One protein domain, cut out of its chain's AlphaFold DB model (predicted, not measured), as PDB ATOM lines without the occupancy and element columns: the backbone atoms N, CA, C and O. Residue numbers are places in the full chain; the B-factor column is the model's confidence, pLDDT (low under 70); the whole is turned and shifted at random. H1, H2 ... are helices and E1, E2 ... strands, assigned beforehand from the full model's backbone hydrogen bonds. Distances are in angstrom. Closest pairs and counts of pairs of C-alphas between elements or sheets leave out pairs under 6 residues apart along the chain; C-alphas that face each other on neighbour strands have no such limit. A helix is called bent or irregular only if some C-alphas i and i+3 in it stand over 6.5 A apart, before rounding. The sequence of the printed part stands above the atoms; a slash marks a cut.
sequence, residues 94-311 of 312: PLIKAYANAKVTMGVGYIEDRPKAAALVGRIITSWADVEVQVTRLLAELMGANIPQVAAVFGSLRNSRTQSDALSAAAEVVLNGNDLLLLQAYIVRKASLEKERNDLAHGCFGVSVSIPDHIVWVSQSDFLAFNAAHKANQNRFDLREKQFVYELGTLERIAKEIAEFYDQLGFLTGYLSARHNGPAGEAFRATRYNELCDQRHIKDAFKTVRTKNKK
ATOM      1  N   PRO A  94     117.523  62.440 -19.258       97.88
ATOM      2  CA  PRO A  94     118.077  63.251 -20.342       97.88
ATOM      3  C   PRO A  94     119.596  63.068 -20.432       97.88
ATOM      4  O   PRO A  94     120.286  63.202 -19.417       97.88
ATOM      5  N   LEU A  95     120.117  62.798 -21.633       97.56
ATOM      6  CA  LEU A  95     121.534  62.493 -21.844       97.56
ATOM      7  C   LEU A  95     122.437  63.616 -21.322       97.56
ATOM      8  O   LEU A  95     123.374  63.346 -20.580       97.56
ATOM      9  N   ILE A  96     122.119  64.872 -21.645       96.62
ATOM     10  CA  ILE A  96     122.926  66.042 -21.261       96.62
ATOM     11  C   ILE A  96     123.055  66.175 -19.738       96.62
ATOM     12  O   ILE A  96     124.097  66.597 -19.246       96.62
ATOM     13  N   LYS A  97     122.019  65.790 -18.982       95.56
ATOM     14  CA  LYS A  97     122.020  65.905 -17.517       95.56
ATOM     15  C   LYS A  97     122.768  64.761 -16.843       95.56
ATOM     16  O   LYS A  97     123.459  64.990 -15.861       95.56
ATOM     17  N   ALA A  98     122.600  63.539 -17.343       95.12
ATOM     18  CA  ALA A  98     123.186  62.352 -16.723       95.12
ATOM     19  C   ALA A  98     124.617  62.063 -17.210       95.12
ATOM     20  O   ALA A  98     125.428  61.551 -16.447       95.12
ATOM     21  N   TYR A  99     124.935  62.416 -18.459       95.88
ATOM     22  CA  TYR A  99     126.195  62.089 -19.128       95.88
ATOM     23  C   TYR A  99     126.655  63.245 -20.034       95.88
ATOM     24  O   TYR A  99     126.765  63.112 -21.256       95.88
ATOM     25  N   ALA A 100     126.952  64.398 -19.427       94.75
ATOM     26  CA  ALA A 100     127.256  65.661 -20.115       94.75
ATOM     27  C   ALA A 100     128.436  65.615 -21.105       94.75
ATOM     28  O   ALA A 100     128.538  66.483 -21.970       94.75
ATOM     29  N   ASN A 101     129.302  64.600 -21.030       95.25
ATOM     30  CA  ASN A 101     130.459  64.416 -21.916       95.25
ATOM     31  C   ASN A 101     130.342  63.184 -22.831       95.25
ATOM     32  O   ASN A 101     131.269  62.896 -23.588       95.25
ATOM     33  N   ALA A 102     129.219  62.456 -22.787       97.00
ATOM     34  CA  ALA A 102     129.023  61.282 -23.630       97.00
ATOM     35  C   ALA A 102     128.980  61.669 -25.111       97.00
ATOM     36  O   ALA A 102     128.246  62.581 -25.509       97.00
ATOM     37  N   LYS A 103     129.760  60.936 -25.911       96.38
ATOM     38  CA  LYS A 103     129.744  60.982 -27.376       96.38
ATOM     39  C   LYS A 103     128.906  59.814 -27.869       96.38
ATOM     40  O   LYS A 103     129.266  58.665 -27.606       96.38
ATOM     41  N   VAL A 104     127.780  60.113 -28.503       97.19
ATOM     42  CA  VAL A 104     126.790  59.107 -28.894       97.19
ATOM     43  C   VAL A 104     126.894  58.810 -30.376       97.19
ATOM     44  O   VAL A 104     126.889  59.728 -31.194       97.19
ATOM     45  N   THR A 105     126.901  57.524 -30.701       96.06
ATOM     46  CA  THR A 105     126.727  57.027 -32.062       96.06
ATOM     47  C   THR A 105     125.339  56.410 -32.173       96.06
ATOM     48  O   THR A 105     124.992  55.518 -31.402       96.06
ATOM     49  N   MET A 106     124.532  56.918 -33.104       96.00
ATOM     50  CA  MET A 106     123.174  56.442 -33.378       96.00
ATOM     51  C   MET A 106     123.169  55.579 -34.637       96.00
ATOM     52  O   MET A 106     123.905  55.867 -35.582       96.00
ATOM     53  N   GLY A 107     122.297  54.576 -34.693       91.06
ATOM     54  CA  GLY A 107     122.123  53.771 -35.900       91.06
ATOM     55  C   GLY A 107     121.549  52.386 -35.636       91.06
ATOM     56  O   GLY A 107     121.412  51.946 -34.494       91.06
ATOM     57  N   VAL A 108     121.209  51.699 -36.721       91.19
ATOM     58  CA  VAL A 108     120.755  50.306 -36.679       91.19
ATOM     59  C   VAL A 108     121.921  49.411 -36.248       91.19
ATOM     60  O   VAL A 108     123.061  49.671 -36.620       91.19
ATOM     61  N   GLY A 109     121.644  48.382 -35.450       89.81
ATOM     62  CA  GLY A 109     122.648  47.415 -34.992       89.81
ATOM     63  C   GLY A 109     123.396  47.822 -33.720       89.81
ATOM     64  O   GLY A 109     123.753  46.950 -32.946       89.81
ATOM     65  N   TYR A 110     123.532  49.113 -33.389       93.81
ATOM     66  CA  TYR A 110     124.263  49.523 -32.171       93.81
ATOM     67  C   TYR A 110     123.637  49.029 -30.858       93.81
ATOM     68  O   TYR A 110     124.307  48.985 -29.830       93.81
ATOM     69  N   ILE A 111     122.362  48.630 -30.862       94.31
ATOM     70  CA  ILE A 111     121.762  47.964 -29.700       94.31
ATOM     71  C   ILE A 111     122.449  46.620 -29.384       94.31
ATOM     72  O   ILE A 111     122.463  46.209 -28.225       94.31
ATOM     73  N   GLU A 112     123.068  45.967 -30.372       94.44
ATOM     74  CA  GLU A 112     123.805  44.706 -30.220       94.44
ATOM     75  C   GLU A 112     125.072  44.876 -29.373       94.44
ATOM     76  O   GLU A 112     125.421  43.974 -28.613       94.44
ATOM     77  N   ASP A 113     125.676  46.071 -29.372       95.75
ATOM     78  CA  ASP A 113     126.795  46.412 -28.482       95.75
ATOM     79  C   ASP A 113     126.364  46.503 -27.004       95.75
ATOM     80  O   ASP A 113     127.189  46.735 -26.117       95.75
ATOM     81  N   ARG A 114     125.060  46.398 -26.715       96.31
ATOM     82  CA  ARG A 114     124.465  46.429 -25.372       96.31
ATOM     83  C   ARG A 114     123.582  45.193 -25.165       96.31
ATOM     84  O   ARG A 114     122.374  45.336 -24.967       96.31
ATOM     85  N   PRO A 115     124.143  43.969 -25.153       95.00
ATOM     86  CA  PRO A 115     123.366  42.727 -25.220       95.00
ATOM     87  C   PRO A 115     122.353  42.573 -24.077       95.00
ATOM     88  O   PRO A 115     121.238  42.101 -24.295       95.00
ATOM     89  N   LYS A 116     122.689  43.030 -22.864       96.00
ATOM     90  CA  LYS A 116     121.750  43.044 -21.731       96.00
ATOM     91  C   LYS A 116     120.558  43.974 -21.978       96.00
ATOM     92  O   LYS A 116     119.413  43.573 -21.779       96.00
ATOM     93  N   ALA A 117     120.812  45.197 -22.450       97.00
ATOM     94  CA  ALA A 117     119.752  46.142 -22.788       97.00
ATOM     95  C   ALA A 117     118.904  45.624 -23.960       97.00
ATOM     96  O   ALA A 117     117.679  45.673 -23.883       97.00
ATOM     97  N   ALA A 118     119.538  45.058 -24.993       96.44
ATOM     98  CA  ALA A 118     118.867  44.433 -26.130       96.44
ATOM     99  C   ALA A 118     117.925  43.304 -25.687       96.44
ATOM    100  O   ALA A 118     116.764  43.281 -26.086       96.44
ATOM    101  N   ALA A 119     118.389  42.413 -24.806       96.31
ATOM    102  CA  ALA A 119     117.578  41.328 -24.262       96.31
ATOM    103  C   ALA A 119     116.373  41.845 -23.457       96.31
ATOM    104  O   ALA A 119     115.274  41.302 -23.574       96.31
ATOM    105  N   LEU A 120     116.547  42.913 -22.667       97.69
ATOM    106  CA  LEU A 120     115.449  43.533 -21.920       97.69
ATOM    107  C   LEU A 120     114.437  44.222 -22.838       97.69
ATOM    108  O   LEU A 120     113.237  44.029 -22.656       97.69
ATOM    109  N   VAL A 121     114.897  44.973 -23.843       97.69
ATOM    110  CA  VAL A 121     114.027  45.580 -24.863       97.69
ATOM    111  C   VAL A 121     113.263  44.498 -25.624       97.69
ATOM    112  O   VAL A 121     112.045  44.597 -25.761       97.69
ATOM    113  N   GLY A 122     113.947  43.430 -26.042       97.25
ATOM    114  CA  GLY A 122     113.331  42.273 -26.682       97.25
ATOM    115  C   GLY A 122     112.228  41.678 -25.813       97.25
ATOM    116  O   GLY A 122     111.095  41.569 -26.265       97.25
ATOM    117  N   ARG A 123     112.518  41.408 -24.535       97.00
ATOM    118  CA  ARG A 123     111.529  40.893 -23.580       97.00
ATOM    119  C   ARG A 123     110.327  41.827 -23.405       97.00
ATOM    120  O   ARG A 123     109.201  41.345 -23.369       97.00
ATOM    121  N   ILE A 124     110.541  43.140 -23.309       98.00
ATOM    122  CA  ILE A 124     109.460  44.140 -23.209       98.00
ATOM    123  C   ILE A 124     108.530  44.060 -24.422       98.00
ATOM    124  O   ILE A 124     107.309  44.055 -24.263       98.00
ATOM    125  N   ILE A 125     109.103  43.994 -25.625       97.19
ATOM    126  CA  ILE A 125     108.342  43.950 -26.876       97.19
ATOM    127  C   ILE A 125     107.607  42.611 -27.009       97.19
ATOM    128  O   ILE A 125     106.411  42.605 -27.286       97.19
ATOM    129  N   THR A 126     108.283  41.482 -26.773       96.62
ATOM    130  CA  THR A 126     107.686  40.152 -26.958       96.62
ATOM    131  C   THR A 126     106.605  39.849 -25.928       96.62
ATOM    132  O   THR A 126     105.556  39.334 -26.298       96.62
ATOM    133  N   SER A 127     106.800  40.218 -24.656       96.88
ATOM    134  CA  SER A 127     105.794  39.987 -23.606       96.88
ATOM    135  C   SER A 127     104.517  40.803 -23.809       96.88
ATOM    136  O   SER A 127     103.484  40.494 -23.221       96.88
ATOM    137  N   TRP A 128     104.548  41.841 -24.647       96.94
ATOM    138  CA  TRP A 128     103.338  42.585 -24.967       96.94
ATOM    139  C   TRP A 128     102.346  41.774 -25.809       96.94
ATOM    140  O   TRP A 128     101.139  41.923 -25.632       96.94
ATOM    141  N   ALA A 129     102.828  40.884 -26.679       94.31
ATOM    142  CA  ALA A 129     101.948  39.999 -27.440       94.31
ATOM    143  C   ALA A 129     101.114  39.108 -26.499       94.31
ATOM    144  O   ALA A 129      99.913  38.936 -26.702       94.31
ATOM    145  N   ASP A 130     101.717  38.625 -25.409       95.94
ATOM    146  CA  ASP A 130     101.011  37.849 -24.385       95.94
ATOM    147  C   ASP A 130      99.939  38.688 -23.669       95.94
ATOM    148  O   ASP A 130      98.841  38.202 -23.382       95.94
ATOM    149  N   VAL A 131     100.218  39.974 -23.416       97.19
ATOM    150  CA  VAL A 131      99.224  40.921 -22.884       97.19
ATOM    151  C   VAL A 131      98.048  41.075 -23.853       97.19
ATOM    152  O   VAL A 131      96.900  41.038 -23.419       97.19
ATOM    153  N   GLU A 132      98.291  41.197 -25.159       95.00
ATOM    154  CA  GLU A 132      97.228  41.302 -26.172       95.00
ATOM    155  C   GLU A 132      96.365  40.036 -26.249       95.00
ATOM    156  O   GLU A 132      95.136  40.128 -26.359       95.00
ATOM    157  N   VAL A 133      96.973  38.857 -26.093       94.38
ATOM    158  CA  VAL A 133      96.240  37.591 -25.956       94.38
ATOM    159  C   VAL A 133      95.328  37.626 -24.726       94.38
ATOM    160  O   VAL A 133      94.147  37.291 -24.836       94.38
ATOM    161  N   GLN A 134      95.822  38.069 -23.567       96.44
ATOM    162  CA  GLN A 134      94.994  38.169 -22.358       96.44
ATOM    163  C   GLN A 134      93.866  39.196 -22.497       96.44
ATOM    164  O   GLN A 134      92.741  38.920 -22.088       96.44
ATOM    165  N   VAL A 135      94.118  40.345 -23.128       96.75
ATOM    166  CA  VAL A 135      93.067  41.339 -23.405       96.75
ATOM    167  C   VAL A 135      91.996  40.758 -24.334       96.75
ATOM    168  O   VAL A 135      90.808  40.961 -24.097       96.75
ATOM    169  N   THR A 136      92.389  39.979 -25.345       95.31
ATOM    170  CA  THR A 136      91.442  39.303 -26.246       95.31
ATOM    171  C   THR A 136      90.591  38.279 -25.497       95.31
ATOM    172  O   THR A 136      89.376  38.220 -25.684       95.31
ATOM    173  N   ARG A 137      91.204  37.492 -24.602       95.75
ATOM    174  CA  ARG A 137      90.484  36.544 -23.737       95.75
ATOM    175  C   ARG A 137      89.511  37.257 -22.803       95.75
ATOM    176  O   ARG A 137      88.389  36.794 -22.632       95.75
ATOM    177  N   LEU A 138      89.923  38.386 -22.232       97.25
ATOM    178  CA  LEU A 138      89.070  39.224 -21.397       97.25
ATOM    179  C   LEU A 138      87.877  39.774 -22.187       97.25
ATOM    180  O   LEU A 138      86.758  39.732 -21.690       97.25
ATOM    181  N   LEU A 139      88.085  40.234 -23.422       96.94
ATOM    182  CA  LEU A 139      86.985  40.658 -24.287       96.94
ATOM    183  C   LEU A 139      86.030  39.495 -24.598       96.94
ATOM    184  O   LEU A 139      84.818  39.682 -24.554       96.94
ATOM    185  N   ALA A 140      86.558  38.299 -24.867       96.25
ATOM    186  CA  ALA A 140      85.740  37.115 -25.124       96.25
ATOM    187  C   ALA A 140      84.873  36.734 -23.921       96.25
ATOM    188  O   ALA A 140      83.680  36.476 -24.090       96.25
ATOM    189  N   GLU A 141      85.448  36.796 -22.717       96.88
ATOM    190  CA  GLU A 141      84.713  36.654 -21.462       96.88
ATOM    191  C   GLU A 141      83.591  37.698 -21.374       96.88
ATOM    192  O   GLU A 141      82.432  37.330 -21.214       96.88
ATOM    193  N   LEU A 142      83.881  38.989 -21.570       96.50
ATOM    194  CA  LEU A 142      82.860  40.045 -21.509       96.50
ATOM    195  C   LEU A 142      81.720  39.826 -22.512       96.50
ATOM    196  O   LEU A 142      80.560  39.985 -22.147       96.50
ATOM    197  N   MET A 143      82.039  39.421 -23.741       95.25
ATOM    198  CA  MET A 143      81.055  39.186 -24.801       95.25
ATOM    199  C   MET A 143      80.278  37.869 -24.649       95.25
ATOM    200  O   MET A 143      79.308  37.665 -25.377       95.25
ATOM    201  N   GLY A 144      80.706  36.955 -23.769       93.69
ATOM    202  CA  GLY A 144      80.160  35.595 -23.704       93.69
ATOM    203  C   GLY A 144      80.335  34.827 -25.021       93.69
ATOM    204  O   GLY A 144      79.506  33.989 -25.372       93.69
ATOM    205  N   ALA A 145      81.380  35.155 -25.784       92.50
ATOM    206  CA  ALA A 145      81.607  34.653 -27.132       92.50
ATOM    207  C   ALA A 145      82.829  33.734 -27.185       92.50
ATOM    208  O   ALA A 145      83.744  33.817 -26.365       92.50
ATOM    209  N   ASN A 146      82.863  32.853 -28.183       90.06
ATOM    210  CA  ASN A 146      83.996  31.957 -28.368       90.06
ATOM    211  C   ASN A 146      85.242  32.742 -28.843       90.06
ATOM    212  O   ASN A 146      85.157  33.687 -29.633       90.06
ATOM    213  N   ILE A 147      86.407  32.361 -28.310       87.69
ATOM    214  CA  ILE A 147      87.672  33.098 -28.438       87.69
ATOM    215  C   ILE A 147      88.084  33.318 -29.904       87.69
ATOM    216  O   ILE A 147      88.470  34.442 -30.211       87.69
ATOM    217  N   PRO A 148      87.995  32.344 -30.836       91.19
ATOM    218  CA  PRO A 148      88.407  32.557 -32.226       91.19
ATOM    219  C   PRO A 148      87.633  33.676 -32.937       91.19
ATOM    220  O   PRO A 148      88.223  34.450 -33.687       91.19
ATOM    221  N   GLN A 149      86.329  33.799 -32.679       92.25
ATOM    222  CA  GLN A 149      85.475  34.837 -33.259       92.25
ATOM    223  C   GLN A 149      85.882  36.215 -32.740       92.25
ATOM    224  O   GLN A 149      86.056  37.154 -33.518       92.25
ATOM    225  N   VAL A 150      86.088  36.322 -31.427       91.62
ATOM    226  CA  VAL A 150      86.522  37.574 -30.800       91.62
ATOM    227  C   VAL A 150      87.939  37.934 -31.225       91.62
ATOM    228  O   VAL A 150      88.190  39.093 -31.523       91.62
ATOM    229  N   ALA A 151      88.844  36.963 -31.346       90.25
ATOM    230  CA  ALA A 151      90.200  37.183 -31.835       90.25
ATOM    231  C   ALA A 151      90.219  37.709 -33.277       90.25
ATOM    232  O   ALA A 151      90.987  38.620 -33.573       90.25
ATOM    233  N   ALA A 152      89.350  37.201 -34.159       91.19
ATOM    234  CA  ALA A 152      89.234  37.707 -35.525       91.19
ATOM    235  C   ALA A 152      88.771  39.176 -35.561       91.19
ATOM    236  O   ALA A 152      89.365  39.999 -36.258       91.19
ATOM    237  N   VAL A 153      87.748  39.526 -34.771       90.12
ATOM    238  CA  VAL A 153      87.249  40.909 -34.681       90.12
ATOM    239  C   VAL A 153      88.287  41.817 -34.024       90.12
ATOM    240  O   VAL A 153      88.646  42.849 -34.584       90.12
ATOM    241  N   PHE A 154      88.812  41.425 -32.867       90.19
ATOM    242  CA  PHE A 154      89.762  42.218 -32.094       90.19
ATOM    243  C   PHE A 154      91.082  42.421 -32.843       90.19
ATOM    244  O   PHE A 154      91.601  43.534 -32.878       90.19
ATOM    245  N   GLY A 155      91.575  41.390 -33.534       88.44
ATOM    246  CA  GLY A 155      92.752  41.481 -34.396       88.44
ATOM    247  C   GLY A 155      92.564  42.393 -35.612       88.44
ATOM    248  O   GLY A 155      93.541  42.936 -36.126       88.44
ATOM    249  N   SER A 156      91.324  42.633 -36.056       92.19
ATOM    250  CA  SER A 156      91.050  43.628 -37.105       92.19
ATOM    251  C   SER A 156      91.197  45.078 -36.609       92.19
ATOM    252  O   SER A 156      91.424  45.995 -37.406       92.19
ATOM    253  N   LEU A 157      91.146  45.294 -35.287       91.62
ATOM    254  CA  LEU A 157      91.334  46.597 -34.652       91.62
ATOM    255  C   LEU A 157      92.833  46.906 -34.552       91.62
ATOM    256  O   LEU A 157      93.503  46.568 -33.579       91.62
ATOM    257  N   ARG A 158      93.367  47.572 -35.580       81.69
ATOM    258  CA  ARG A 158      94.812  47.835 -35.725       81.69
ATOM    259  C   ARG A 158      95.426  48.749 -34.667       81.69
ATOM    260  O   ARG A 158      96.644  48.761 -34.525       81.69
ATOM    261  N   ASN A 159      94.628  49.577 -33.997       88.56
ATOM    262  CA  ASN A 159      95.142  50.520 -33.013       88.56
ATOM    263  C   ASN A 159      94.597  50.194 -31.619       88.56
ATOM    264  O   ASN A 159      93.430  49.838 -31.443       88.56
ATOM    265  N   SER A 160      95.463  50.354 -30.622       89.56
ATOM    266  CA  SER A 160      95.159  50.008 -29.237       89.56
ATOM    267  C   SER A 160      94.035  50.845 -28.620       89.56
ATOM    268  O   SER A 160      93.297  50.356 -27.768       89.56
ATOM    269  N   ARG A 161      93.847  52.091 -29.075       92.25
ATOM    270  CA  ARG A 161      92.737  52.926 -28.600       92.25
ATOM    271  C   ARG A 161      91.400  52.278 -28.946       92.25
ATOM    272  O   ARG A 161      90.605  52.044 -28.051       92.25
ATOM    273  N   THR A 162      91.201  51.900 -30.205       93.75
ATOM    274  CA  THR A 162      89.976  51.235 -30.662       93.75
ATOM    275  C   THR A 162      89.766  49.893 -29.962       93.75
ATOM    276  O   THR A 162      88.637  49.546 -29.633       93.75
ATOM    277  N   GLN A 163      90.840  49.154 -29.671       93.62
ATOM    278  CA  GLN A 163      90.763  47.949 -28.842       93.62
ATOM    279  C   GLN A 163      90.268  48.245 -27.414       93.62
ATOM    280  O   GLN A 163      89.402  47.537 -26.902       93.62
ATOM    281  N   SER A 164      90.790  49.292 -26.767       94.81
ATOM    282  CA  SER A 164      90.339  49.727 -25.440       94.81
ATOM    283  C   SER A 164      88.907  50.268 -25.443       94.81
ATOM    284  O   SER A 164      88.173  50.013 -24.488       94.81
ATOM    285  N   ASP A 165      88.493  50.956 -26.505       95.00
ATOM    286  CA  ASP A 165      87.121  51.444 -26.674       95.00
ATOM    287  C   ASP A 165      86.148  50.266 -26.820       95.00
ATOM    288  O   ASP A 165      85.132  50.220 -26.131       95.00
ATOM    289  N   ALA A 166      86.493  49.259 -27.632       94.69
ATOM    290  CA  ALA A 166      85.700  48.038 -27.776       94.69
ATOM    291  C   ALA A 166      85.570  47.272 -26.449       94.69
ATOM    292  O   ALA A 166      84.481  46.816 -26.099       94.69
ATOM    293  N   LEU A 167      86.664  47.169 -25.686       96.25
ATOM    294  CA  LEU A 167      86.655  46.541 -24.364       96.25
ATOM    295  C   LEU A 167      85.757  47.301 -23.377       96.25
ATOM    296  O   LEU A 167      84.996  46.678 -22.641       96.25
ATOM    297  N   SER A 168      85.829  48.635 -23.384       96.94
ATOM    298  CA  SER A 168      85.006  49.490 -22.522       96.94
ATOM    299  C   SER A 168      83.524  49.376 -22.881       96.94
ATOM    300  O   SER A 168      82.706  49.143 -21.999       96.94
ATOM    301  N   ALA A 169      83.190  49.431 -24.172       97.19
ATOM    302  CA  ALA A 169      81.818  49.300 -24.651       97.19
ATOM    303  C   ALA A 169      81.209  47.934 -24.298       97.19
ATOM    304  O   ALA A 169      80.080  47.865 -23.821       97.19
ATOM    305  N   ALA A 170      81.959  46.838 -24.473       96.81
ATOM    306  CA  ALA A 170      81.499  45.511 -24.066       96.81
ATOM    307  C   ALA A 170      81.252  45.443 -22.550       96.81
ATOM    308  O   ALA A 170      80.252  44.886 -22.103       96.81
ATOM    309  N   ALA A 171      82.145  46.037 -21.760       97.56
ATOM    310  CA  ALA A 171      82.046  46.046 -20.311       97.56
ATOM    311  C   ALA A 171      80.861  46.854 -19.777       97.56
ATOM    312  O   ALA A 171      80.200  46.397 -18.851       97.56
ATOM    313  N   GLU A 172      80.570  48.015 -20.360       97.69
ATOM    314  CA  GLU A 172      79.437  48.868 -19.971       97.69
ATOM    315  C   GLU A 172      78.086  48.157 -20.106       97.69
ATOM    316  O   GLU A 172      77.158  48.445 -19.355       97.69
ATOM    317  N   VAL A 173      77.984  47.197 -21.029       97.44
ATOM    318  CA  VAL A 173      76.768  46.402 -21.238       97.44
ATOM    319  C   VAL A 173      76.615  45.292 -20.192       97.44
ATOM    320  O   VAL A 173      75.491  44.953 -19.825       97.44
ATOM    321  N   VAL A 174      77.720  44.697 -19.726       97.06
ATOM    322  CA  VAL A 174      77.686  43.421 -18.979       97.06
ATOM    323  C   VAL A 174      78.153  43.504 -17.528       97.06
ATOM    324  O   VAL A 174      77.921  42.566 -16.764       97.06
ATOM    325  N   LEU A 175      78.852  44.570 -17.140       97.00
ATOM    326  CA  LEU A 175      79.421  44.727 -15.804       97.00
ATOM    327  C   LEU A 175      78.588  45.686 -14.951       97.00
ATOM    328  O   LEU A 175      78.065  46.688 -15.429       97.00
ATOM    329  N   ASN A 176      78.517  45.408 -13.648       96.00
ATOM    330  CA  ASN A 176      78.001  46.379 -12.682       96.00
ATOM    331  C   ASN A 176      79.025  47.507 -12.439       96.00
ATOM    332  O   ASN A 176      80.178  47.430 -12.861       96.00
ATOM    333  N   GLY A 177      78.624  48.541 -11.693       95.38
ATOM    334  CA  GLY A 177      79.468  49.716 -11.456       95.38
ATOM    335  C   GLY A 177      80.824  49.427 -10.794       95.38
ATOM    336  O   GLY A 177      81.814  50.061 -11.152       95.38
ATOM    337  N   ASN A 178      80.905  48.462  -9.870       95.44
ATOM    338  CA  ASN A 178      82.166  48.122  -9.201       95.44
ATOM    339  C   ASN A 178      83.122  47.390 -10.150       95.44
ATOM    340  O   ASN A 178      84.297  47.743 -10.241       95.44
ATOM    341  N   ASP A 179      82.615  46.406 -10.891       97.44
ATOM    342  CA  ASP A 179      83.411  45.651 -11.858       97.44
ATOM    343  C   ASP A 179      83.856  46.521 -13.034       97.44
ATOM    344  O   ASP A 179      84.998  46.419 -13.482       97.44
ATOM    345  N   LEU A 180      82.982  47.418 -13.497       97.56
ATOM    346  CA  LEU A 180      83.312  48.394 -14.529       97.56
ATOM    347  C   LEU A 180      84.425  49.335 -14.056       97.56
ATOM    348  O   LEU A 180      85.392  49.559 -14.782       97.56
ATOM    349  N   LEU A 181      84.339  49.841 -12.821       97.00
ATOM    350  CA  LEU A 181      85.374  50.699 -12.245       97.00
ATOM    351  C   LEU A 181      86.718  49.962 -12.115       97.00
ATOM    352  O   LEU A 181      87.770  50.540 -12.401       97.00
ATOM    353  N   LEU A 182      86.686  48.689 -11.711       97.50
ATOM    354  CA  LEU A 182      87.870  47.833 -11.658       97.50
ATOM    355  C   LEU A 182      88.483  47.654 -13.050       97.50
ATOM    356  O   LEU A 182      89.676  47.897 -13.221       97.50
ATOM    357  N   LEU A 183      87.684  47.317 -14.064       98.06
ATOM    358  CA  LEU A 183      88.172  47.186 -15.436       98.06
ATOM    359  C   LEU A 183      88.771  48.499 -15.965       98.06
ATOM    360  O   LEU A 183      89.835  48.488 -16.584       98.06
ATOM    361  N   GLN A 184      88.140  49.642 -15.695       97.81
ATOM    362  CA  GLN A 184      88.664  50.950 -16.095       97.81
ATOM    363  C   GLN A 184      90.053  51.220 -15.493       97.81
ATOM    364  O   GLN A 184      90.919  51.778 -16.173       97.81
ATOM    365  N   ALA A 185      90.311  50.784 -14.254       98.19
ATOM    366  CA  ALA A 185      91.643  50.869 -13.655       98.19
ATOM    367  C   ALA A 185      92.670  50.015 -14.426       98.19
ATOM    368  O   ALA A 185      93.779  50.479 -14.701       98.19
ATOM    369  N   TYR A 186      92.291  48.811 -14.865       98.31
ATOM    370  CA  TYR A 186      93.136  47.963 -15.713       98.31
ATOM    371  C   TYR A 186      93.420  48.591 -17.085       98.31
ATOM    372  O   TYR A 186      94.557  48.542 -17.552       98.31
ATOM    373  N   ILE A 187      92.433  49.238 -17.712       97.75
ATOM    374  CA  ILE A 187      92.618  49.947 -18.991       97.75
ATOM    375  C   ILE A 187      93.595  51.121 -18.828       97.75
ATOM    376  O   ILE A 187      94.504  51.290 -19.644       97.75
ATOM    377  N   VAL A 188      93.469  51.904 -17.750       97.25
ATOM    378  CA  VAL A 188      94.417  52.989 -17.434       97.25
ATOM    379  C   VAL A 188      95.830  52.440 -17.227       97.25
ATOM    380  O   VAL A 188      96.793  53.002 -17.757       97.25
ATOM    381  N   ARG A 189      95.967  51.326 -16.500       97.50
ATOM    382  CA  ARG A 189      97.259  50.667 -16.291       97.50
ATOM    383  C   ARG A 189      97.868  50.175 -17.607       97.50
ATOM    384  O   ARG A 189      99.034  50.478 -17.866       97.50
ATOM    385  N   LYS A 190      97.082  49.497 -18.454       97.75
ATOM    386  CA  LYS A 190      97.498  49.060 -19.797       97.75
ATOM    387  C   LYS A 190      98.065  50.227 -20.595       97.75
ATOM    388  O   LYS A 190      99.184  50.133 -21.084       97.75
ATOM    389  N   ALA A 191      97.329  51.337 -20.681       96.88
ATOM    390  CA  ALA A 191      97.739  52.506 -21.456       96.88
ATOM    391  C   ALA A 191      99.077  53.098 -20.977       96.88
ATOM    392  O   ALA A 191      99.887  53.545 -21.792       96.88
ATOM    393  N   SER A 192      99.338  53.079 -19.664       96.56
ATOM    394  CA  SER A 192     100.621  53.525 -19.111       96.56
ATOM    395  C   SER A 192     101.783  52.638 -19.561       96.56
ATOM    396  O   SER A 192     102.797  53.162 -20.012       96.56
ATOM    397  N   LEU A 193     101.643  51.313 -19.449       97.69
ATOM    398  CA  LEU A 193     102.694  50.365 -19.841       97.69
ATOM    399  C   LEU A 193     102.915  50.349 -21.350       97.69
ATOM    400  O   LEU A 193     104.050  50.302 -21.819       97.69
ATOM    401  N   GLU A 194     101.830  50.448 -22.109       97.50
ATOM    402  CA  GLU A 194     101.880  50.510 -23.560       97.50
ATOM    403  C   GLU A 194     102.676  51.716 -24.049       97.50
ATOM    404  O   GLU A 194     103.454  51.598 -24.990       97.50
ATOM    405  N   LYS A 195     102.526  52.872 -23.394       96.81
ATOM    406  CA  LYS A 195     103.311  54.064 -23.720       96.81
ATOM    407  C   LYS A 195     104.811  53.799 -23.568       96.81
ATOM    408  O   LYS A 195     105.574  54.124 -24.473       96.81
ATOM    409  N   GLU A 196     105.230  53.186 -22.462       97.62
ATOM    410  CA  GLU A 196     106.643  52.850 -22.237       97.62
ATOM    411  C   GLU A 196     107.156  51.816 -23.249       97.62
ATOM    412  O   GLU A 196     108.260  51.961 -23.778       97.62
ATOM    413  N   ARG A 197     106.337  50.804 -23.570       97.50
ATOM    414  CA  ARG A 197     106.635  49.812 -24.611       97.50
ATOM    415  C   ARG A 197     106.781  50.468 -25.981       97.50
ATOM    416  O   ARG A 197     107.720  50.149 -26.703       97.50
ATOM    417  N   ASN A 198     105.864  51.357 -26.356       97.19
ATOM    418  CA  ASN A 198     105.840  52.010 -27.666       97.19
ATOM    419  C   ASN A 198     107.033  52.938 -27.859       97.19
ATOM    420  O   ASN A 198     107.604  52.958 -28.948       97.19
ATOM    421  N   ASP A 199     107.447  53.643 -26.806       97.31
ATOM    422  CA  ASP A 199     108.676  54.430 -26.834       97.31
ATOM    423  C   ASP A 199     109.874  53.542 -27.213       97.31
ATOM    424  O   ASP A 199     110.655  53.905 -28.088       97.31
ATOM    425  N   LEU A 200     109.998  52.349 -26.625       97.50
ATOM    426  CA  LEU A 200     111.083  51.414 -26.941       97.50
ATOM    427  C   LEU A 200     110.929  50.768 -28.326       97.50
ATOM    428  O   LEU A 200     111.905  50.681 -29.063       97.50
ATOM    429  N   ALA A 201     109.721  50.355 -28.710       96.44
ATOM    430  CA  ALA A 201     109.463  49.690 -29.990       96.44
ATOM    431  C   ALA A 201     109.686  50.605 -31.207       96.44
ATOM    432  O   ALA A 201     110.091  50.135 -32.267       96.44
ATOM    433  N   HIS A 202     109.427  51.906 -31.059       95.31
ATOM    434  CA  HIS A 202     109.573  52.906 -32.124       95.31
ATOM    435  C   HIS A 202     110.760  53.850 -31.896       95.31
ATOM    436  O   HIS A 202     110.883  54.882 -32.552       95.31
ATOM    437  N   GLY A 203     111.630  53.522 -30.945       95.69
ATOM    438  CA  GLY A 203     112.827  54.288 -30.636       95.69
ATOM    439  C   GLY A 203     113.933  54.123 -31.664       95.69
ATOM    440  O   GLY A 203     114.114  53.049 -32.233       95.69
ATOM    441  N   CYS A 204     114.747  55.162 -31.837       97.38
ATOM    442  CA  CYS A 204     116.070  55.008 -32.432       97.38
ATOM    443  C   CYS A 204     117.094  54.822 -31.314       97.38
ATOM    444  O   CYS A 204     117.142  55.616 -30.370       97.38
ATOM    445  N   PHE A 205     117.920  53.784 -31.431       97.94
ATOM    446  CA  PHE A 205     118.917  53.431 -30.428       97.94
ATOM    447  C   PHE A 205     120.318  53.891 -30.825       97.94
ATOM    448  O   PHE A 205     120.662  54.001 -32.005       97.94
ATOM    449  N   GLY A 206     121.125  54.158 -29.810       97.31
ATOM    450  CA  GLY A 206     122.531  54.475 -29.952       97.31
ATOM    451  C   GLY A 206     123.315  54.104 -28.709       97.31
ATOM    452  O   GLY A 206     122.765  53.696 -27.683       97.31
ATOM    453  N   VAL A 207     124.625  54.266 -28.810       97.81
ATOM    454  CA  VAL A 207     125.577  53.853 -27.783       97.81
ATOM    455  C   VAL A 207     126.625  54.919 -27.544       97.81
ATOM    456  O   VAL A 207     126.867  55.794 -28.374       97.81
ATOM    457  N   SER A 208     127.267  54.838 -26.385       97.56
ATOM    458  CA  SER A 208     128.445  55.630 -26.062       97.56
ATOM    459  C   SER A 208     129.419  54.785 -25.262       97.56
ATOM    460  O   SER A 208     129.002  54.057 -24.364       97.56
ATOM    461  N   VAL A 209     130.718  54.904 -25.538       96.38
ATOM    462  CA  VAL A 209     131.763  54.195 -24.778       96.38
ATOM    463  C   VAL A 209     131.736  54.583 -23.292       96.38
ATOM    464  O   VAL A 209     131.997  53.746 -22.438       96.38
ATOM    465  N   SER A 210     131.334  55.816 -22.960       96.88
ATOM    466  CA  SER A 210     131.174  56.262 -21.567       96.88
ATOM    467  C   SER A 210     129.898  55.745 -20.890       96.88
ATOM    468  O   SER A 210     129.630  56.098 -19.747       96.88
ATOM    469  N   ILE A 211     129.074  54.975 -21.608       96.00
ATOM    470  CA  ILE A 211     127.816  54.386 -21.139       96.00
ATOM    471  C   ILE A 211     127.812  52.902 -21.571       96.00
ATOM    472  O   ILE A 211     127.135  52.535 -22.540       96.00
ATOM    473  N   PRO A 212     128.635  52.049 -20.934       94.25
ATOM    474  CA  PRO A 212     128.907  50.694 -21.421       94.25
ATOM    475  C   PRO A 212     127.728  49.727 -21.251       94.25
ATOM    476  O   PRO A 212     127.577  48.829 -22.069       94.25
ATOM    477  N   ASP A 213     126.862  49.940 -20.256       92.19
ATOM    478  CA  ASP A 213     125.782  48.997 -19.924       92.19
ATOM    479  C   ASP A 213     124.382  49.479 -20.330       92.19
ATOM    480  O   ASP A 213     123.443  48.688 -20.411       92.19
ATOM    481  N   HIS A 214     124.206  50.779 -20.560       96.38
ATOM    482  CA  HIS A 214     122.900  51.380 -20.852       96.38
ATOM    483  C   HIS A 214     122.757  51.719 -22.332       96.38
ATOM    484  O   HIS A 214     123.743  51.796 -23.068       96.38
ATOM    485  N   ILE A 215     121.516  51.950 -22.763       97.69
ATOM    486  CA  ILE A 215     121.211  52.290 -24.153       97.69
ATOM    487  C   ILE A 215     120.781  53.754 -24.264       97.69
ATOM    488  O   ILE A 215     119.992  54.251 -23.450       97.69
ATOM    489  N   VAL A 216     121.311  54.454 -25.269       98.31
ATOM    490  CA  VAL A 216     120.844  55.792 -25.637       98.31
ATOM    491  C   VAL A 216     119.650  55.642 -26.566       98.31
ATOM    492  O   VAL A 216     119.624  54.782 -27.442       98.31
ATOM    493  N   TRP A 217     118.649  56.480 -26.356       98.19
ATOM    494  CA  TRP A 217     117.377  56.442 -27.050       98.19
ATOM    495  C   TRP A 217     116.970  57.847 -27.478       98.19
ATOM    496  O   TRP A 217     117.182  58.821 -26.752       98.19
ATOM    497  N   VAL A 218     116.332  57.948 -28.636       98.00
ATOM    498  CA  VAL A 218     115.644  59.154 -29.104       98.00
ATOM    499  C   VAL A 218     114.366  58.748 -29.832       98.00
ATOM    500  O   VAL A 218     114.282  57.649 -30.386       98.00
ATOM    501  N   SER A 219     113.368  59.630 -29.841       97.69
ATOM    502  CA  SER A 219     112.152  59.384 -30.611       97.69
ATOM    503  C   SER A 219     112.470  59.337 -32.111       97.69
ATOM    504  O   SER A 219     113.314  60.093 -32.604       97.69
ATOM    505  N   GLN A 220     111.771  58.482 -32.859       96.19
ATOM    506  CA  GLN A 220     111.915  58.426 -34.315       96.19
ATOM    507  C   GLN A 220     111.630  59.785 -34.970       96.19
ATOM    508  O   GLN A 220     112.334  60.175 -35.899       96.19
ATOM    509  N   SER A 221     110.638  60.533 -34.477       96.44
ATOM    510  CA  SER A 221     110.304  61.864 -34.995       96.44
ATOM    511  C   SER A 221     111.430  62.878 -34.795       96.44
ATOM    512  O   SER A 221     111.751  63.608 -35.730       96.44
ATOM    513  N   ASP A 222     112.065  62.902 -33.617       96.69
ATOM    514  CA  ASP A 222     113.195  63.803 -33.352       96.69
ATOM    515  C   ASP A 222     114.414  63.411 -34.195       96.69
ATOM    516  O   ASP A 222     115.111  64.275 -34.728       96.69
ATOM    517  N   PHE A 223     114.652  62.109 -34.378       95.25
ATOM    518  CA  PHE A 223     115.745  61.627 -35.218       95.25
ATOM    519  C   PHE A 223     115.541  61.975 -36.701       95.25
ATOM    520  O   PHE A 223     116.472  62.418 -37.376       95.25
ATOM    521  N   LEU A 224     114.313  61.841 -37.211       94.38
ATOM    522  CA  LEU A 224     113.954  62.263 -38.568       94.38
ATOM    523  C   LEU A 224     114.097  63.777 -38.750       94.38
ATOM    524  O   LEU A 224     114.642  64.215 -39.763       94.38
ATOM    525  N   ALA A 225     113.650  64.569 -37.772       94.31
ATOM    526  CA  ALA A 225     113.777  66.024 -37.800       94.31
ATOM    527  C   ALA A 225     115.248  66.467 -37.843       94.31
ATOM    528  O   ALA A 225     115.602  67.320 -38.658       94.31
ATOM    529  N   PHE A 226     116.116  65.839 -37.042       93.75
ATOM    530  CA  PHE A 226     117.561  66.062 -37.096       93.75
ATOM    531  C   PHE A 226     118.140  65.764 -38.483       93.75
ATOM    532  O   PHE A 226     118.808  66.616 -39.069       93.75
ATOM    533  N   ASN A 227     117.849  64.583 -39.039       91.50
ATOM    534  CA  ASN A 227     118.366  64.180 -40.348       91.50
ATOM    535  C   ASN A 227     117.898  65.128 -41.466       91.50
ATOM    536  O   ASN A 227     118.682  65.486 -42.347       91.50
ATOM    537  N   ALA A 228     116.638  65.571 -41.420       93.38
ATOM    538  CA  ALA A 228     116.095  66.537 -42.369       93.38
ATOM    539  C   ALA A 228     116.767  67.916 -42.245       93.38
ATOM    540  O   ALA A 228     117.158  68.494 -43.260       93.38
ATOM    541  N   ALA A 229     116.952  68.420 -41.019       92.19
ATOM    542  CA  ALA A 229     117.619  69.696 -40.761       92.19
ATOM    543  C   ALA A 229     119.084  69.677 -41.221       92.19
ATOM    544  O   ALA A 229     119.529  70.608 -41.893       92.19
ATOM    545  N   HIS A 230     119.810  68.591 -40.935       89.62
ATOM    546  CA  HIS A 230     121.196  68.424 -41.366       89.62
ATOM    547  C   HIS A 230     121.311  68.383 -42.897       89.62
ATOM    548  O   HIS A 230     122.127  69.102 -43.468       89.62
ATOM    549  N   LYS A 231     120.427  67.641 -43.585       91.50
ATOM    550  CA  LYS A 231     120.367  67.610 -45.059       91.50
ATOM    551  C   LYS A 231     120.068  68.985 -45.673       91.50
ATOM    552  O   LYS A 231     120.511  69.270 -46.781       91.50
ATOM    553  N   ALA A 232     119.327  69.831 -44.961       92.94
ATOM    554  CA  ALA A 232     119.009  71.197 -45.367       92.94
ATOM    555  C   ALA A 232     120.061  72.241 -44.930       92.94
ATOM    556  O   ALA A 232     119.822  73.434 -45.108       92.94
ATOM    557  N   ASN A 233     121.196  71.828 -44.345       90.25
ATOM    558  CA  ASN A 233     122.213  72.711 -43.753       90.25
ATOM    559  C   ASN A 233     121.653  73.690 -42.699       90.25
ATOM    560  O   ASN A 233     122.126  74.818 -42.551       90.25
ATOM    561  N   GLN A 234     120.627  73.276 -41.952       88.56
ATOM    562  CA  GLN A 234     120.026  74.069 -40.883       88.56
ATOM    563  C   GLN A 234     120.592  73.645 -39.523       88.56
ATOM    564  O   GLN A 234     120.192  72.630 -38.960       88.56
ATOM    565  N   ASN A 235     121.456  74.472 -38.929       75.25
ATOM    566  CA  ASN A 235     122.035  74.238 -37.593       75.25
ATOM    567  C   ASN A 235     121.064  74.542 -36.430       75.25
ATOM    568  O   ASN A 235     121.478  75.010 -35.375       75.25
ATOM    569  N   ARG A 236     119.756  74.327 -36.611       80.75
ATOM    570  CA  ARG A 236     118.734  74.661 -35.598       80.75
ATOM    571  C   ARG A 236     118.321  73.490 -34.708       80.75
ATOM    572  O   ARG A 236     117.559  73.704 -33.772       80.75
ATOM    573  N   PHE A 237     118.775  72.272 -35.001       84.62
ATOM    574  CA  PHE A 237     118.345  71.074 -34.285       84.62
ATOM    575  C   PHE A 237     119.519  70.418 -33.556       84.62
ATOM    576  O   PHE A 237     120.349  69.764 -34.187       84.62
ATOM    577  N   ASP A 238     119.569  70.563 -32.229       89.19
ATOM    578  CA  ASP A 238     120.496  69.798 -31.394       89.19
ATOM    579  C   ASP A 238     119.853  68.463 -30.989       89.19
ATOM    580  O   ASP A 238     119.021  68.386 -30.080       89.19
ATOM    581  N   LEU A 239     120.247  67.384 -31.676       93.19
ATOM    582  CA  LEU A 239     119.772  66.033 -31.371       93.19
ATOM    583  C   LEU A 239     120.097  65.625 -29.930       93.19
ATOM    584  O   LEU A 239     119.350  64.855 -29.323       93.19
ATOM    585  N   ARG A 240     121.180  66.154 -29.359       93.69
ATOM    586  CA  ARG A 240     121.645  65.798 -28.022       93.69
ATOM    587  C   ARG A 240     120.646  66.184 -26.937       93.69
ATOM    588  O   ARG A 240     120.491  65.449 -25.963       93.69
ATOM    589  N   GLU A 241     119.921  67.287 -27.120       95.19
ATOM    590  CA  GLU A 241     118.860  67.729 -26.204       95.19
ATOM    591  C   GLU A 241     117.629  66.815 -26.228       95.19
ATOM    592  O   GLU A 241     116.828  66.815 -25.289       95.19
ATOM    593  N   LYS A 242     117.475  66.021 -27.293       97.06
ATOM    594  CA  LYS A 242     116.374  65.067 -27.483       97.06
ATOM    595  C   LYS A 242     116.750  63.632 -27.115       97.06
ATOM    596  O   LYS A 242     115.894  62.751 -27.153       97.06
ATOM    597  N   GLN A 243     118.006  63.385 -26.748       98.06
ATOM    598  CA  GLN A 243     118.491  62.064 -26.367       98.06
ATOM    599  C   GLN A 243     118.257  61.773 -24.883       98.06
ATOM    600  O   GLN A 243     118.462  62.612 -23.999       98.06
ATOM    601  N   PHE A 244     117.886  60.529 -24.608       98.44
ATOM    602  CA  PHE A 244     117.679  59.992 -23.272       98.44
ATOM    603  C   PHE A 244     118.477  58.705 -23.083       98.44
ATOM    604  O   PHE A 244     118.852  58.046 -24.046       98.44
ATOM    605  N   VAL A 245     118.704  58.327 -21.832       98.25
ATOM    606  CA  VAL A 245     119.340  57.064 -21.456       98.25
ATOM    607  C   VAL A 245     118.328  56.193 -20.727       98.25
ATOM    608  O   VAL A 245     117.720  56.629 -19.743       98.25
ATOM    609  N   TYR A 246     118.168  54.964 -21.212       98.38
ATOM    610  CA  TYR A 246     117.486  53.895 -20.493       98.38
ATOM    611  C   TYR A 246     118.517  53.069 -19.735       98.38
ATOM    612  O   TYR A 246     119.297  52.324 -20.329       98.38
ATOM    613  N   GLU A 247     118.502  53.203 -18.413       98.00
ATOM    614  CA  GLU A 247     119.305  52.363 -17.530       98.00
ATOM    615  C   GLU A 247     118.731  50.943 -17.484       98.00
ATOM    616  O   GLU A 247     117.516  50.750 -17.606       98.00
ATOM    617  N   LEU A 248     119.594  49.949 -17.263       97.88
ATOM    618  CA  LEU A 248     119.185  48.541 -17.210       97.88
ATOM    619  C   LEU A 248     118.089  48.303 -16.167       97.88
ATOM    620  O   LEU A 248     117.099  47.637 -16.458       97.88
ATOM    621  N   GLY A 249     118.202  48.929 -14.993       98.12
ATOM    622  CA  GLY A 249     117.182  48.822 -13.954       98.12
ATOM    623  C   GLY A 249     115.824  49.408 -14.348       98.12
ATOM    624  O   GLY A 249     114.790  48.886 -13.928       98.12
ATOM    625  N   THR A 250     115.797  50.458 -15.176       98.31
ATOM    626  CA  THR A 250     114.548  51.019 -15.717       98.31
ATOM    627  C   THR A 250     113.926  50.058 -16.729       98.31
ATOM    628  O   THR A 250     112.718  49.844 -16.697       98.31
ATOM    629  N   LEU A 251     114.733  49.449 -17.603       98.44
ATOM    630  CA  LEU A 251     114.253  48.444 -18.557       98.44
ATOM    631  C   LEU A 251     113.733  47.188 -17.839       98.44
ATOM    632  O   LEU A 251     112.647  46.708 -18.151       98.44
ATOM    633  N   GLU A 252     114.450  46.692 -16.830       98.19
ATOM    634  CA  GLU A 252     114.018  45.534 -16.040       98.19
ATOM    635  C   GLU A 252     112.715  45.812 -15.286       98.19
ATOM    636  O   GLU A 252     111.845  44.939 -15.238       98.19
ATOM    637  N   ARG A 253     112.528  47.036 -14.766       98.19
ATOM    638  CA  ARG A 253     111.244  47.464 -14.199       98.19
ATOM    639  C   ARG A 253     110.114  47.303 -15.214       98.19
ATOM    640  O   ARG A 253     109.138  46.628 -14.908       98.19
ATOM    641  N   ILE A 254     110.248  47.893 -16.405       98.38
ATOM    642  CA  ILE A 254     109.208  47.851 -17.448       98.38
ATOM    643  C   ILE A 254     108.909  46.395 -17.824       98.38
ATOM    644  O   ILE A 254     107.751  45.984 -17.853       98.38
ATOM    645  N   ALA A 255     109.950  45.590 -18.043       98.06
ATOM    646  CA  ALA A 255     109.810  44.183 -18.398       98.06
ATOM    647  C   ALA A 255     109.098  43.367 -17.303       98.06
ATOM    648  O   ALA A 255     108.306  42.469 -17.600       98.06
ATOM    649  N   LYS A 256     109.396  43.640 -16.027       97.19
ATOM    650  CA  LYS A 256     108.735  43.006 -14.880       97.19
ATOM    651  C   LYS A 256     107.280  43.452 -14.757       97.19
ATOM    652  O   LYS A 256     106.416  42.606 -14.575       97.19
ATOM    653  N   GLU A 257     107.013  44.744 -14.896       98.25
ATOM    654  CA  GLU A 257     105.668  45.307 -14.789       98.25
ATOM    655  C   GLU A 257     104.730  44.840 -15.916       98.25
ATOM    656  O   GLU A 257     103.541  44.656 -15.670       98.25
ATOM    657  N   ILE A 258     105.240  44.610 -17.133       98.50
ATOM    658  CA  ILE A 258     104.460  44.009 -18.233       98.50
ATOM    659  C   ILE A 258     104.104  42.552 -17.920       98.50
ATOM    660  O   ILE A 258     102.953  42.161 -18.096       98.50
ATOM    661  N   ALA A 259     105.065  41.763 -17.430       96.94
ATOM    662  CA  ALA A 259     104.810  40.376 -17.031       96.94
ATOM    663  C   ALA A 259     103.809  40.297 -15.865       96.94
ATOM    664  O   ALA A 259     102.876  39.505 -15.904       96.94
ATOM    665  N   GLU A 260     103.944  41.179 -14.873       97.62
ATOM    666  CA  GLU A 260     102.967  41.307 -13.791       97.62
ATOM    667  C   GLU A 260     101.576  41.653 -14.341       97.62
ATOM    668  O   GLU A 260     100.588  41.047 -13.939       97.62
ATOM    669  N   PHE A 261     101.480  42.590 -15.287       98.50
ATOM    670  CA  PHE A 261     100.196  42.981 -15.865       98.50
ATOM    671  C   PHE A 261      99.514  41.845 -16.644       98.50
ATOM    672  O   PHE A 261      98.290  41.722 -16.594       98.50
ATOM    673  N   TYR A 262     100.288  40.986 -17.314       98.19
ATOM    674  CA  TYR A 262      99.775  39.758 -17.924       98.19
ATOM    675  C   TYR A 262      99.079  38.857 -16.886       98.19
ATOM    676  O   TYR A 262      97.935  38.445 -17.102       98.19
ATOM    677  N   ASP A 263      99.716  38.614 -15.737       97.12
ATOM    678  CA  ASP A 263      99.132  37.800 -14.663       97.12
ATOM    679  C   ASP A 263      97.896  38.473 -14.052       97.12
ATOM    680  O   ASP A 263      96.873  37.825 -13.815       97.12
ATOM    681  N   GLN A 264      97.954  39.794 -13.850       97.81
ATOM    682  CA  GLN A 264      96.828  40.586 -13.352       97.81
ATOM    683  C   GLN A 264      95.606  40.460 -14.268       97.81
ATOM    684  O   GLN A 264      94.497  40.255 -13.772       97.81
ATOM    685  N   LEU A 265      95.783  40.539 -15.594       98.31
ATOM    686  CA  LEU A 265      94.692  40.327 -16.550       98.31
ATOM    687  C   LEU A 265      94.098  38.924 -16.417       98.31
ATOM    688  O   LEU A 265      92.879  38.791 -16.365       98.31
ATOM    689  N   GLY A 266      94.937  37.893 -16.278       97.12
ATOM    690  CA  GLY A 266      94.472  36.528 -16.033       97.12
ATOM    691  C   GLY A 266      93.635  36.411 -14.753       97.12
ATOM    692  O   GLY A 266      92.571  35.786 -14.759       97.12
ATOM    693  N   PHE A 267      94.062  37.058 -13.664       97.38
ATOM    694  CA  PHE A 267      93.296  37.101 -12.418       97.38
ATOM    695  C   PHE A 267      91.965  37.840 -12.564       97.38
ATOM    696  O   PHE A 267      90.967  37.386 -12.003       97.38
ATOM    697  N   LEU A 268      91.934  38.947 -13.311       98.31
ATOM    698  CA  LEU A 268      90.704  39.679 -13.607       98.31
ATOM    699  C   LEU A 268      89.745  38.832 -14.448       98.31
ATOM    700  O   LEU A 268      88.568  38.741 -14.112       98.31
ATOM    701  N   THR A 269      90.231  38.173 -15.502       98.00
ATOM    702  CA  THR A 269      89.412  37.281 -16.331       98.00
ATOM    703  C   THR A 269      88.820  36.148 -15.497       98.00
ATOM    704  O   THR A 269      87.617  35.927 -15.570       98.00
ATOM    705  N   GLY A 270      89.616  35.486 -14.649       96.31
ATOM    706  CA  GLY A 270      89.118  34.433 -13.753       96.31
ATOM    707  C   GLY A 270      88.104  34.939 -12.717       96.31
ATOM    708  O   GLY A 270      87.126  34.261 -12.400       96.31
ATOM    709  N   TYR A 271      88.306  36.157 -12.207       97.88
ATOM    710  CA  TYR A 271      87.340  36.835 -11.344       97.88
ATOM    711  C   TYR A 271      86.011  37.100 -12.061       97.88
ATOM    712  O   TYR A 271      84.952  36.836 -11.493       97.88
ATOM    713  N   LEU A 272      86.048  37.590 -13.303       97.44
ATOM    714  CA  LEU A 272      84.840  37.864 -14.076       97.44
ATOM    715  C   LEU A 272      84.128  36.577 -14.490       97.44
ATOM    716  O   LEU A 272      82.920  36.491 -14.293       97.44
ATOM    717  N   SER A 273      84.855  35.550 -14.938       96.56
ATOM    718  CA  SER A 273      84.262  34.269 -15.345       96.56
ATOM    719  C   SER A 273      83.503  33.583 -14.209       96.56
ATOM    720  O   SER A 273      82.515  32.887 -14.438       96.56
ATOM    721  N   ALA A 274      83.911  33.808 -12.954       96.25
ATOM    722  CA  ALA A 274      83.219  33.262 -11.791       96.25
ATOM    723  C   ALA A 274      81.763  33.747 -11.659       96.25
ATOM    724  O   ALA A 274      80.983  33.090 -10.976       96.25
ATOM    725  N   ARG A 275      81.344  34.824 -12.344       93.88
ATOM    726  CA  ARG A 275      79.933  35.266 -12.380       93.88
ATOM    727  C   ARG A 275      78.979  34.200 -12.929       93.88
ATOM    728  O   ARG A 275      77.793  34.229 -12.628       93.88
ATOM    729  N   HIS A 276      79.497  33.251 -13.706       93.00
ATOM    730  CA  HIS A 276      78.718  32.161 -14.286       93.00
ATOM    731  C   HIS A 276      78.510  30.978 -13.322       93.00
ATOM    732  O   HIS A 276      77.725  30.084 -13.619       93.00
ATOM    733  N   ASN A 277      79.150  30.985 -12.144       94.00
ATOM    734  CA  ASN A 277      79.133  29.872 -11.185       94.00
ATOM    735  C   ASN A 277      78.100  30.041 -10.053       94.00
ATOM    736  O   ASN A 277      78.252  29.454  -8.975       94.00
ATOM    737  N   GLY A 278      77.068  30.866 -10.261       93.94
ATOM    738  CA  GLY A 278      76.000  31.095  -9.283       93.94
ATOM    739  C   GLY A 278      76.524  31.555  -7.907       93.94
ATOM    740  O   GLY A 278      77.513  32.290  -7.846       93.94
ATOM    741  N   PRO A 279      75.918  31.103  -6.788       95.44
ATOM    742  CA  PRO A 279      76.275  31.566  -5.440       95.44
ATOM    743  C   PRO A 279      77.736  31.317  -5.039       95.44
ATOM    744  O   PRO A 279      78.346  32.145  -4.367       95.44
ATOM    745  N   ALA A 280      78.323  30.194  -5.466       93.94
ATOM    746  CA  ALA A 280      79.729  29.892  -5.187       93.94
ATOM    747  C   ALA A 280      80.666  30.885  -5.896       93.94
ATOM    748  O   ALA A 280      81.667  31.326  -5.329       93.94
ATOM    749  N   GLY A 281      80.307  31.268  -7.124       95.19
ATOM    750  CA  GLY A 281      80.987  32.302  -7.888       95.19
ATOM    751  C   GLY A 281      80.906  33.678  -7.236       95.19
ATOM    752  O   GLY A 281      81.921  34.361  -7.116       95.19
ATOM    753  N   GLU A 282      79.726  34.073  -6.759       94.56
ATOM    754  CA  GLU A 282      79.550  35.350  -6.060       94.56
ATOM    755  C   GLU A 282      80.356  35.426  -4.762       94.56
ATOM    756  O   GLU A 282      81.033  36.428  -4.527       94.56
ATOM    757  N   ALA A 283      80.360  34.358  -3.959       94.56
ATOM    758  CA  ALA A 283      81.161  34.292  -2.739       94.56
ATOM    759  C   ALA A 283      82.664  34.440  -3.036       94.56
ATOM    760  O   ALA A 283      83.349  35.239  -2.396       94.56
ATOM    761  N   PHE A 284      83.166  33.734  -4.056       95.06
ATOM    762  CA  PHE A 284      84.550  33.874  -4.515       95.06
ATOM    763  C   PHE A 284      84.869  35.313  -4.940       95.06
ATOM    764  O   PHE A 284      85.897  35.874  -4.553       95.06
ATOM    765  N   ARG A 285      83.975  35.937  -5.712       96.75
ATOM    766  CA  ARG A 285      84.153  37.305  -6.209       96.75
ATOM    767  C   ARG A 285      84.135  38.338  -5.085       96.75
ATOM    768  O   ARG A 285      84.974  39.234  -5.090       96.75
ATOM    769  N   ALA A 286      83.254  38.194  -4.100       93.44
ATOM    770  CA  ALA A 286      83.190  39.101  -2.956       93.44
ATOM    771  C   ALA A 286      84.537  39.191  -2.216       93.44
ATOM    772  O   ALA A 286      84.984  40.286  -1.871       93.44
ATOM    773  N   THR A 287      85.226  38.060  -2.036       92.81
ATOM    774  CA  THR A 287      86.580  38.037  -1.466       92.81
ATOM    775  C   THR A 287      87.616  38.581  -2.449       92.81
ATOM    776  O   THR A 287      88.397  39.473  -2.111       92.81
ATOM    777  N   ARG A 288      87.602  38.087  -3.693       96.62
ATOM    778  CA  ARG A 288      88.647  38.363  -4.687       96.62
ATOM    779  C   ARG A 288      88.670  39.818  -5.162       96.62
ATOM    780  O   ARG A 288      89.734  40.313  -5.519       96.62
ATOM    781  N   TYR A 289      87.541  40.525  -5.143       97.19
ATOM    782  CA  TYR A 289      87.461  41.922  -5.583       97.19
ATOM    783  C   TYR A 289      88.440  42.833  -4.829       97.19
ATOM    784  O   TYR A 289      89.183  43.594  -5.451       97.19
ATOM    785  N   ASN A 290      88.486  42.727  -3.496       95.75
ATOM    786  CA  ASN A 290      89.375  43.555  -2.676       95.75
ATOM    787  C   ASN A 290      90.847  43.234  -2.955       95.75
ATOM    788  O   ASN A 290      91.655  44.144  -3.118       95.75
ATOM    789  N   GLU A 291      91.175  41.951  -3.119       96.44
ATOM    790  CA  GLU A 291      92.530  41.511  -3.462       96.44
ATOM    791  C   GLU A 291      92.995  42.087  -4.807       96.44
ATOM    792  O   GLU A 291      94.139  42.521  -4.925       96.44
ATOM    793  N   LEU A 292      92.114  42.133  -5.816       97.50
ATOM    794  CA  LEU A 292      92.421  42.760  -7.106       97.50
ATOM    795  C   LEU A 292      92.587  44.279  -6.976       97.50
ATOM    796  O   LEU A 292      93.483  44.850  -7.595       97.50
ATOM    797  N   CYS A 293      91.754  44.932  -6.163       96.50
ATOM    798  CA  CYS A 293      91.845  46.371  -5.918       96.50
ATOM    799  C   CYS A 293      93.120  46.778  -5.168       96.50
ATOM    800  O   CYS A 293      93.620  47.887  -5.371       96.50
ATOM    801  N   ASP A 294      93.646  45.904  -4.310       96.44
ATOM    802  CA  ASP A 294      94.835  46.173  -3.500       96.44
ATOM    803  C   ASP A 294      96.161  45.878  -4.208       96.44
ATOM    804  O   ASP A 294      97.225  46.251  -3.703       96.44
ATOM    805  N   GLN A 295      96.125  45.306  -5.415       96.44
ATOM    806  CA  GLN A 295      97.309  45.219  -6.267       96.44
ATOM    807  C   GLN A 295      97.865  46.623  -6.523       96.44
ATOM    808  O   GLN A 295      97.165  47.501  -7.029       96.44
ATOM    809  N   ARG A 296      99.141  46.842  -6.187       95.31
ATOM    810  CA  ARG A 296      99.778  48.170  -6.119       95.31
ATOM    811  C   ARG A 296      99.461  49.070  -7.318       95.31
ATOM    812  O   ARG A 296      98.983  50.187  -7.141       95.31
ATOM    813  N   HIS A 297      99.719  48.588  -8.530       96.06
ATOM    814  CA  HIS A 297      99.554  49.385  -9.746       96.06
ATOM    815  C   HIS A 297      98.085  49.592 -10.140       96.06
ATOM    816  O   HIS A 297      97.740  50.637 -10.694       96.06
ATOM    817  N   ILE A 298      97.213  48.638  -9.812       97.75
ATOM    818  CA  ILE A 298      95.766  48.763 -10.011       97.75
ATOM    819  C   ILE A 298      95.196  49.800  -9.041       97.75
ATOM    820  O   ILE A 298      94.445  50.683  -9.451       97.75
ATOM    821  N   LYS A 299      95.628  49.775  -7.778       96.69
ATOM    822  CA  LYS A 299      95.267  50.760  -6.752       96.69
ATOM    823  C   LYS A 299      95.627  52.189  -7.153       96.69
ATOM    824  O   LYS A 299      94.854  53.117  -6.909       96.69
ATOM    825  N   ASP A 300      96.784  52.383  -7.779       95.19
ATOM    826  CA  ASP A 300      97.184  53.694  -8.292       95.19
ATOM    827  C   ASP A 300      96.335  54.119  -9.498       95.19
ATOM    828  O   ASP A 300      95.859  55.258  -9.537       95.19
ATOM    829  N   ALA A 301      96.037  53.203 -10.422       96.56
ATOM    830  CA  ALA A 301      95.135  53.473 -11.540       96.56
ATOM    831  C   ALA A 301      93.700  53.804 -11.078       96.56
ATOM    832  O   ALA A 301      93.065  54.708 -11.627       96.56
ATOM    833  N   PHE A 302      93.213  53.166 -10.010       93.81
ATOM    834  CA  PHE A 302      91.927  53.482  -9.380       93.81
ATOM    835  C   PHE A 302      91.826  54.940  -8.942       93.81
ATOM    836  O   PHE A 302      90.782  55.573  -9.132       93.81
ATOM    837  N   LYS A 303      92.896  55.496  -8.357       94.00
ATOM    838  CA  LYS A 303      92.925  56.911  -7.959       94.00
ATOM    839  C   LYS A 303      92.711  57.797  -9.183       94.00
ATOM    840  O   LYS A 303      91.889  58.707  -9.134       94.00
ATOM    841  N   THR A 304      93.379  57.490 -10.297       93.69
ATOM    842  CA  THR A 304      93.221  58.224 -11.558       93.69
ATOM    843  C   THR A 304      91.790  58.165 -12.090       93.69
ATOM    844  O   THR A 304      91.246  59.208 -12.457       93.69
ATOM    845  N   VAL A 305      91.165  56.984 -12.109       94.38
ATOM    846  CA  VAL A 305      89.781  56.818 -12.590       94.38
ATOM    847  C   VAL A 305      88.800  57.591 -11.706       94.38
ATOM    848  O   VAL A 305      88.016  58.395 -12.206       94.38
ATOM    849  N   ARG A 306      88.899  57.454 -10.376       91.56
ATOM    850  CA  ARG A 306      88.024  58.172  -9.432       91.56
ATOM    851  C   ARG A 306      88.153  59.688  -9.544       91.56
ATOM    852  O   ARG A 306      87.156  60.392  -9.428       91.56
ATOM    853  N   THR A 307      89.359  60.210  -9.769       90.94
ATOM    854  CA  THR A 307      89.559  61.652  -9.969       90.94
ATOM    855  C   THR A 307      88.935  62.148 -11.274       90.94
ATOM    856  O   THR A 307      88.449  63.276 -11.299       90.94
ATOM    857  N   LYS A 308      88.922  61.336 -12.341       88.00
ATOM    858  CA  LYS A 308      88.253  61.690 -13.603       88.00
ATOM    859  C   LYS A 308      86.733  61.719 -13.447       88.00
ATOM    860  O   LYS A 308      86.134  62.724 -13.806       88.00
ATOM    861  N   ASN A 309      86.147  60.700 -12.819       85.06
ATOM    862  CA  ASN A 309      84.690  60.599 -12.657       85.06
ATOM    863  C   ASN A 309      84.103  61.681 -11.735       85.06
ATOM    864  O   ASN A 309      82.917  61.955 -11.799       85.06
ATOM    865  N   LYS A 310      84.915  62.311 -10.872       84.06
ATOM    866  CA  LYS A 310      84.484  63.467 -10.062       84.06
ATOM    867  C   LYS A 310      84.398  64.782 -10.847       84.06
ATOM    868  O   LYS A 310      83.921  65.767 -10.295       84.06
ATOM    869  N   LYS A 311      84.958  64.841 -12.059       69.88
ATOM    870  CA  LYS A 311      85.014  66.060 -12.889       69.88
ATOM    871  C   LYS A 311      83.968  66.085 -14.005       69.88
ATOM    872  O   LYS A 311      83.811  67.129 -14.630       69.88
TER     873      LYS A 311
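Overview. This is residues 94 to 311 of the 312 residues of an uncharacterized protein of Paraburkholderia sp. RAU2J (UniProt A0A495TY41). A small three-stranded sheet sits at one end of a long bundle of four helices, H3, H5, H6 and H9a, with H1, H2, H7 and H8 around the sheet. Far from the sheet the longest helix, H9, folds back, its arm H9b running beside H9a, while H10 crosses H6 and H4 packs on H3. The printed part has 218 residues, with ten named helices and three named strands in the order H1 H2 H3 H4 H5 H6 E1 E2 H7 H8 E3 H9 H10. The class is mostly helix, and the sheet, in order E1 E2 E3, is antiparallel. The whole is loose, with a radius of gyration of the C-alphas of 21.1 A, and spans 69 by 37 by 31 A.

Arrangement. E1, residues 203 to 208, and E2, residues 211 to 219, form an antiparallel hairpin, with N 204 and O 218 within hydrogen-bond range at 2.9 A. E3, residues 244 to 246, is the other antiparallel neighbour of E2, with N 217 and O 244 within range at 2.8 A. H1, residues 95 to 98, and H2, residues 110 to 113, lie on opposite faces of the sheet. H7, residues 220 to 231, and H8, residues 239 to 242, only graze it. H9, residues 248 to 294, was assigned as one helix by its hydrogen bonds but is bent, C-alphas 276 and 279 being 9.2 A apart; its arms are H9a, residues 248 to 276, and H9b, residues 279 to 294. The hub H3, residues 115 to 143, touches H9a at a shallow tilt of 15 degrees, the same way; their closest C-alphas, of Ile 124 and Ala 255, are 4.8 A apart. H5, residues 160 to 174, and H6, residues 177 to 201, form a helical hairpin, closest at the C-alphas of Ala 171 and Leu 180, 6.4 A. H4, residues 147 to 156, touches H3 at a steep tilt of 62 degrees, with the C-alphas of Ala 140 and Ile 147 closest at 5.6 A. H10, residues 296 to 309, touches H6 at a steep tilt of 69 degrees, only just short of about perpendicular; the C-alphas of Ala 185 and Ala 301 are closest, 4.8 A. Every O i to N i+4 pair is within hydrogen-bond range in H4, H6, H7 and H10, against 22 of 25 in H3, 10 of 11 in H5, 23 of 25 in H9a and 10 of 12 in H9b; H1, H2 and H8 are too short for such a pair.

Along the chain. E2 runs 19.0 A and bends by 77 degrees at residue 214. H3 measures 42.5 A, H6 35.3 A, H9a 43.8 A and H9b 23.7 A. H1 begins at C-alpha 95 (121.534, 62.493, -21.844), and H10 ends at C-alpha 309 (84.690, 60.599, -12.657).

Size, cuts and confidence. The two farthest C-alphas, of Asn 233 and Pro 279, are 72.6 A apart. The printed part has no cut, and the link from H1 to H2 is long, with 11 residues. Residue 311 alone has a pLDDT under 70.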